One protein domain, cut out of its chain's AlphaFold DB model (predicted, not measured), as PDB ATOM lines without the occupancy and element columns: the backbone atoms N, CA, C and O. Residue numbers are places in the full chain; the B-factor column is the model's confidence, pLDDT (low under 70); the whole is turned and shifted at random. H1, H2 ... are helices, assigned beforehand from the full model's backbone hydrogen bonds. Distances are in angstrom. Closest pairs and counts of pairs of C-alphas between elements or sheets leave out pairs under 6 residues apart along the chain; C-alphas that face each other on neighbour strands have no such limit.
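AT A GLANCE: This is residues 8 to 48 of the 155 residues of the protein "RING-type domain-containing protein" of Monilinia fructicola (UniProt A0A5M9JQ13). A short helix, H1, and a longer helix, H2, lie side by side as a helical hairpin, H2 running the opposite way after a tight turn, and a long loop, residues 8 to 23, comes before them. That loop, residues 8 to 23, reaches out away from H2, turns round near residues 16 to 19 and comes back to the beginning of H1. The printed part has 41 residues with two named helices, H1 then H2, and no named strand; the class is all helix, with 21 residues in the named helices. The whole is only just compact, close to loose, with a radius of gyration of the C-alphas of 10.4 A, and spans 27 by 24 by 16 A.

IN THESE COORDINATES: H2, residues 33 to 46, is the longest helix, 19.9 A from C-alpha 33 at (235.729, 235.804, 247.372) to C-alpha 46 at (249.786, 221.796, 245.634). H1, residues 24 to 30, is 10.4 A long and begins with C-alpha 24 at (244.079, 227.659, 235.956).

HOW THE PARTS SIT: H2 and H1 only just touch, with 3 pairs of C-alphas within 8 A. Their closest C-alphas, those of Leu 36 and Ala 28, are 6.2 A apart. H2 touches H1 with residues 36 to 40 alone. Their lines stand at a shallow tilt of 9 degrees, opposite ways, and their centres are 11.0 A apart. H1 and H2 form a helical hairpin over a tight link of 2 residues. In H2 every O i to N i+4 pair is within hydrogen-bond range; in H1 2 of 3 are.

THE WHOLE: The two C-alphas farthest apart, those of Leu 17 and Met 48, are 30.7 A apart. The printed part has no cut. The C-alphas of residues 8 to 23 lie 4 to 17 A from the mean of all C-alphas. The mean pLDDT of the printed part is 89.5, and one residue, Arg 8, is under 70.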
ATOM      1  N   ARG A   8     238.201 215.862 241.853       69.25
ATOM      2  CA  ARG A   8     238.616 215.641 243.256       69.25
ATOM      3  C   ARG A   8     239.726 216.593 243.721       69.25
ATOM      4  O   ARG A   8     239.954 216.724 244.919       69.25
ATOM      5  N   HIS A   9     240.409 217.254 242.786       84.50
ATOM      6  CA  HIS A   9     241.547 218.134 243.050       84.50
ATOM      7  C   HIS A   9     241.442 219.416 242.224       84.50
ATOM      8  O   HIS A   9     241.160 219.367 241.030       84.50
ATOM      9  N   TRP A  10     241.732 220.569 242.830       89.19
ATOM     10  CA  TRP A  10     241.535 221.867 242.169       89.19
ATOM     11  C   TRP A  10     242.558 222.139 241.049       89.19
ATOM     12  O   TRP A  10     242.340 223.003 240.207       89.19
ATOM     13  N   HIS A  11     243.652 221.370 240.988       89.56
ATOM     14  CA  HIS A  11     244.634 221.436 239.900       89.56
ATOM     15  C   HIS A  11     244.270 220.557 238.688       89.56
ATOM     16  O   HIS A  11     245.007 220.587 237.700       89.56
ATOM     17  N   ASP A  12     243.183 219.779 238.751       90.06
ATOM     18  CA  ASP A  12     242.704 218.892 237.675       90.06
ATOM     19  C   ASP A  12     241.203 219.097 237.408       90.06
ATOM     20  O   ASP A  12     240.404 218.163 237.384       90.06
ATOM     21  N   ILE A  13     240.800 220.358 237.244       90.75
ATOM     22  CA  ILE A  13     239.436 220.707 236.839       90.75
ATOM     23  C   ILE A  13     239.312 220.481 235.331       90.75
ATOM     24  O   ILE A  13     240.077 221.037 234.541       90.75
ATOM     25  N   ARG A  14     238.342 219.655 234.936       90.25
ATOM     26  CA  ARG A  14     238.095 219.271 233.543       90.25
ATOM     27  C   ARG A  14     236.743 219.765 233.069       90.25
ATOM     28  O   ARG A  14     235.814 219.930 233.865       90.25
ATOM     29  N   CYS A  15     236.648 219.982 231.765       87.56
ATOM     30  CA  CYS A  15     235.380 220.261 231.120       87.56
ATOM     31  C   CYS A  15     234.411 219.087 231.358       87.56
ATOM     32  O   CYS A  15     234.799 217.928 231.240       87.56
ATOM     33  N   PRO A  16     233.137 219.340 231.685       85.81
ATOM     34  CA  PRO A  16     232.172 218.265 231.881       85.81
ATOM     35  C   PRO A  16     231.621 217.707 230.551       85.81
ATOM     36  O   PRO A  16     230.872 216.735 230.559       85.81
ATOM     37  N   LEU A  17     231.971 218.321 229.412       88.25
ATOM     38  CA  LEU A  17     231.540 217.917 228.066       88.25
ATOM     39  C   LEU A  17     232.667 217.295 227.224       88.25
ATOM     40  O   LEU A  17     232.390 216.672 226.203       88.25
ATOM     41  N   CYS A  18     233.930 217.467 227.620       87.50
ATOM     42  CA  CYS A  18     235.089 216.920 226.915       87.50
ATOM     43  C   CYS A  18     236.220 216.596 227.913       87.50
ATOM     44  O   CYS A  18     236.233 217.134 229.014       87.50
ATOM     45  N   PRO A  19     237.204 215.745 227.568       84.88
ATOM     46  CA  PRO A  19     238.261 215.343 228.505       84.88
ATOM     47  C   PRO A  19     239.304 216.441 228.793       84.88
ATOM     48  O   PRO A  19     240.267 216.200 229.529       84.88
ATOM     49  N   GLU A  20     239.143 217.626 228.203       91.19
ATOM     50  CA  GLU A  20     240.109 218.715 228.259       91.19
ATOM     51  C   GLU A  20     240.177 219.354 229.650       91.19
ATOM     52  O   GLU A  20     239.167 219.574 230.330       91.19
ATOM     53  N   LYS A  21     241.406 219.645 230.081       92.25
ATOM     54  CA  LYS A  21     241.679 220.329 231.339       92.25
ATOM     55  C   LYS A  21     241.473 221.829 231.160       92.25
ATOM     56  O   LYS A  21     241.973 222.419 230.209       92.25
ATOM     57  N   ILE A  22     240.792 222.448 232.117       92.06
ATOM     58  CA  ILE A  22     240.608 223.896 232.129       92.06
ATOM     59  C   ILE A  22     241.873 224.549 232.692       92.06
ATOM     60  O   ILE A  22     242.356 224.186 233.767       92.06
ATOM     61  N   GLU A  23     242.397 225.534 231.967       92.94
ATOM     62  CA  GLU A  23     243.536 226.332 232.413       92.94
ATOM     63  C   GLU A  23     243.249 227.054 233.732       92.94
ATOM     64  O   GLU A  23     242.164 227.600 233.948       92.94
ATOM     65  N   ALA A  24     244.251 227.110 234.611       91.62
ATOM     66  CA  ALA A  24     244.079 227.659 235.956       91.62
ATOM     67  C   ALA A  24     243.669 229.141 235.945       91.62
ATOM     68  O   ALA A  24     242.869 229.583 236.768       91.62
ATOM     69  N   SER A  25     244.181 229.901 234.973       93.19
ATOM     70  CA  SER A  25     243.809 231.301 234.755       93.19
ATOM     71  C   SER A  25     242.347 231.451 234.332       93.19
ATOM     72  O   SER A  25     241.697 232.418 234.720       93.19
ATOM     73  N   THR A  26     241.813 230.497 233.569       93.88
ATOM     74  CA  THR A  26     240.401 230.463 233.184       93.88
ATOM     75  C   THR A  26     239.537 230.138 234.388       93.88
ATOM     76  O   THR A  26     238.593 230.875 234.641       93.88
ATOM     77  N   VAL A  27     239.887 229.118 235.177       93.00
ATOM     78  CA  VAL A  27     239.162 228.794 236.418       93.00
ATOM     79  C   VAL A  27     239.101 230.014 237.339       93.00
ATOM     80  O   VAL A  27     238.013 230.413 237.746       93.00
ATOM     81  N   ALA A  28     240.240 230.662 237.596       93.31
ATOM     82  CA  ALA A  28     240.325 231.818 238.487       93.31
ATOM     83  C   ALA A  28     239.421 232.995 238.069       93.31
ATOM     84  O   ALA A  28     238.923 233.701 238.941       93.31
ATOM     85  N   LYS A  29     239.153 233.191 236.768       95.31
ATOM     86  CA  LYS A  29     238.237 234.244 236.278       95.31
ATOM     87  C   LYS A  29     236.785 234.039 236.714       95.31
ATOM     88  O   LYS A  29     236.044 235.013 236.789       95.31
ATOM     89  N   TYR A  30     236.378 232.796 236.960       93.69
ATOM     90  CA  TYR A  30     235.007 232.448 237.344       93.69
ATOM     91  C   TYR A  30     234.837 232.258 238.857       93.69
ATOM     92  O   TYR A  30     233.723 232.030 239.322       93.69
ATOM     93  N   LEU A  31     235.920 232.355 239.632       93.75
ATOM     94  CA  LEU A  31     235.882 232.287 241.089       93.75
ATOM     95  C   LEU A  31     235.897 233.694 241.690       93.75
ATOM     96  O   LEU A  31     236.480 234.623 241.140       93.75
ATOM     97  N   SER A  32     235.289 233.846 242.863       93.44
ATOM     98  CA  SER A  32     235.307 235.099 243.622       93.44
ATOM     99  C   SER A  32     235.344 234.831 245.128       93.44
ATOM    100  O   SER A  32     235.147 233.694 245.569       93.44
ATOM    101  N   GLY A  33     235.655 235.872 245.910       94.50
ATOM    102  CA  GLY A  33     235.729 235.804 247.372       94.50
ATOM    103  C   GLY A  33     236.662 234.701 247.880       94.50
ATOM    104  O   GLY A  33     237.722 234.445 247.303       94.50
ATOM    105  N   ASP A  34     236.231 234.014 248.937       93.31
ATOM    106  CA  ASP A  34     236.992 232.943 249.590       93.31
ATOM    107  C   ASP A  34     237.332 231.787 248.647       93.31
ATOM    108  O   ASP A  34     238.386 231.168 248.778       93.31
ATOM    109  N   MET A  35     236.483 231.503 247.654       91.31
ATOM    110  CA  MET A  35     236.729 230.413 246.709       91.31
ATOM    111  C   MET A  35     237.945 230.704 245.823       91.31
ATOM    112  O   MET A  35     238.777 229.821 245.614       91.31
ATOM    113  N   LEU A  36     238.097 231.950 245.360       93.50
ATOM    114  CA  LEU A  36     239.275 232.378 244.601       93.50
ATOM    115  C   LEU A  36     240.535 232.392 245.479       93.50
ATOM    116  O   LEU A  36     241.593 231.938 245.039       93.50
ATOM    117  N   LEU A  37     240.427 232.878 246.720       90.81
ATOM    118  CA  LEU A  37     241.547 232.903 247.669       90.81
ATOM    119  C   LEU A  37     242.061 231.491 247.962       90.81
ATOM    120  O   LEU A  37     243.249 231.214 247.782       90.81
ATOM    121  N   ASN A  38     241.152 230.581 248.310       89.94
ATOM    122  CA  ASN A  38     241.465 229.172 248.522       89.94
ATOM    123  C   ASN A  38     242.063 228.539 247.258       89.94
ATOM    124  O   ASN A  38     242.920 227.662 247.362       89.94
ATOM    125  N   TYR A  39     241.652 228.997 246.067       92.44
ATOM    126  CA  TYR A  39     242.088 228.396 244.807       92.44
ATOM    127  C   TYR A  39     243.512 228.760 244.494       92.44
ATOM    128  O   TYR A  39     244.338 227.887 244.232       92.44
ATOM    129  N   ASN A  40     243.819 230.041 244.621       90.94
ATOM    130  CA  ASN A  40     245.168 230.533 244.444       90.94
ATOM    131  C   ASN A  40     246.122 229.905 245.464       90.94
ATOM    132  O   ASN A  40     247.208 229.464 245.081       90.94
ATOM    133  N   GLU A  41     245.706 229.779 246.728       87.12
ATOM    134  CA  GLU A  41     246.531 229.136 247.751       87.12
ATOM    135  C   GLU A  41     246.720 227.640 247.473       87.12
ATOM    136  O   GLU A  41     247.845 227.134 247.516       87.12
ATOM    137  N   TYR A  42     245.664 226.914 247.100       89.12
ATOM    138  CA  TYR A  42     245.786 225.513 246.699       89.12
ATOM    139  C   TYR A  42     246.739 225.352 245.509       89.12
ATOM    140  O   TYR A  42     247.647 224.522 245.550       89.12
ATOM    141  N   MET A  43     246.578 226.156 244.456       89.88
ATOM    142  CA  MET A  43     247.414 226.074 243.259       89.88
ATOM    143  C   MET A  43     248.878 226.385 243.574       89.88
ATOM    144  O   MET A  43     249.763 225.658 243.115       89.88
ATOM    145  N   ARG A  44     249.137 227.388 244.424       85.75
ATOM    146  CA  ARG A  44     250.482 227.735 244.908       85.75
ATOM    147  C   ARG A  44     251.118 226.587 245.688       85.75
ATOM    148  O   ARG A  44     252.299 226.300 245.513       85.75
ATOM    149  N   THR A  45     250.340 225.938 246.547       84.06
ATOM    150  CA  THR A  45     250.854 224.985 247.534       84.06
ATOM    151  C   THR A  45     250.854 223.531 247.069       84.06
ATOM    152  O   THR A  45     251.642 222.731 247.570       84.06
ATOM    153  N   SER A  46     250.011 223.174 246.099       85.06
ATOM    154  CA  SER A  46     249.786 221.796 245.634       85.06
ATOM    155  C   SER A  46     251.068 221.060 245.240       85.06
ATOM    156  O   SER A  46     251.266 219.922 245.651       85.06
ATOM    157  N   LYS A  47     251.980 221.725 244.522       80.62
ATOM    158  CA  LYS A  47     253.265 221.136 244.109       80.62
ATOM    159  C   LYS A  47     254.192 220.850 245.291       80.62
ATOM    160  O   LYS A  47     254.935 219.877 245.257       80.62
ATOM    161  N   MET A  48     254.144 221.680 246.334       83.88
ATOM    162  CA  MET A  48     255.026 221.550 247.498       83.88
ATOM    163  C   MET A  48     254.608 220.391 248.404       83.88
ATOM    164  O   MET A  48     255.465 219.718 248.962       83.88
TER     165      MET A  48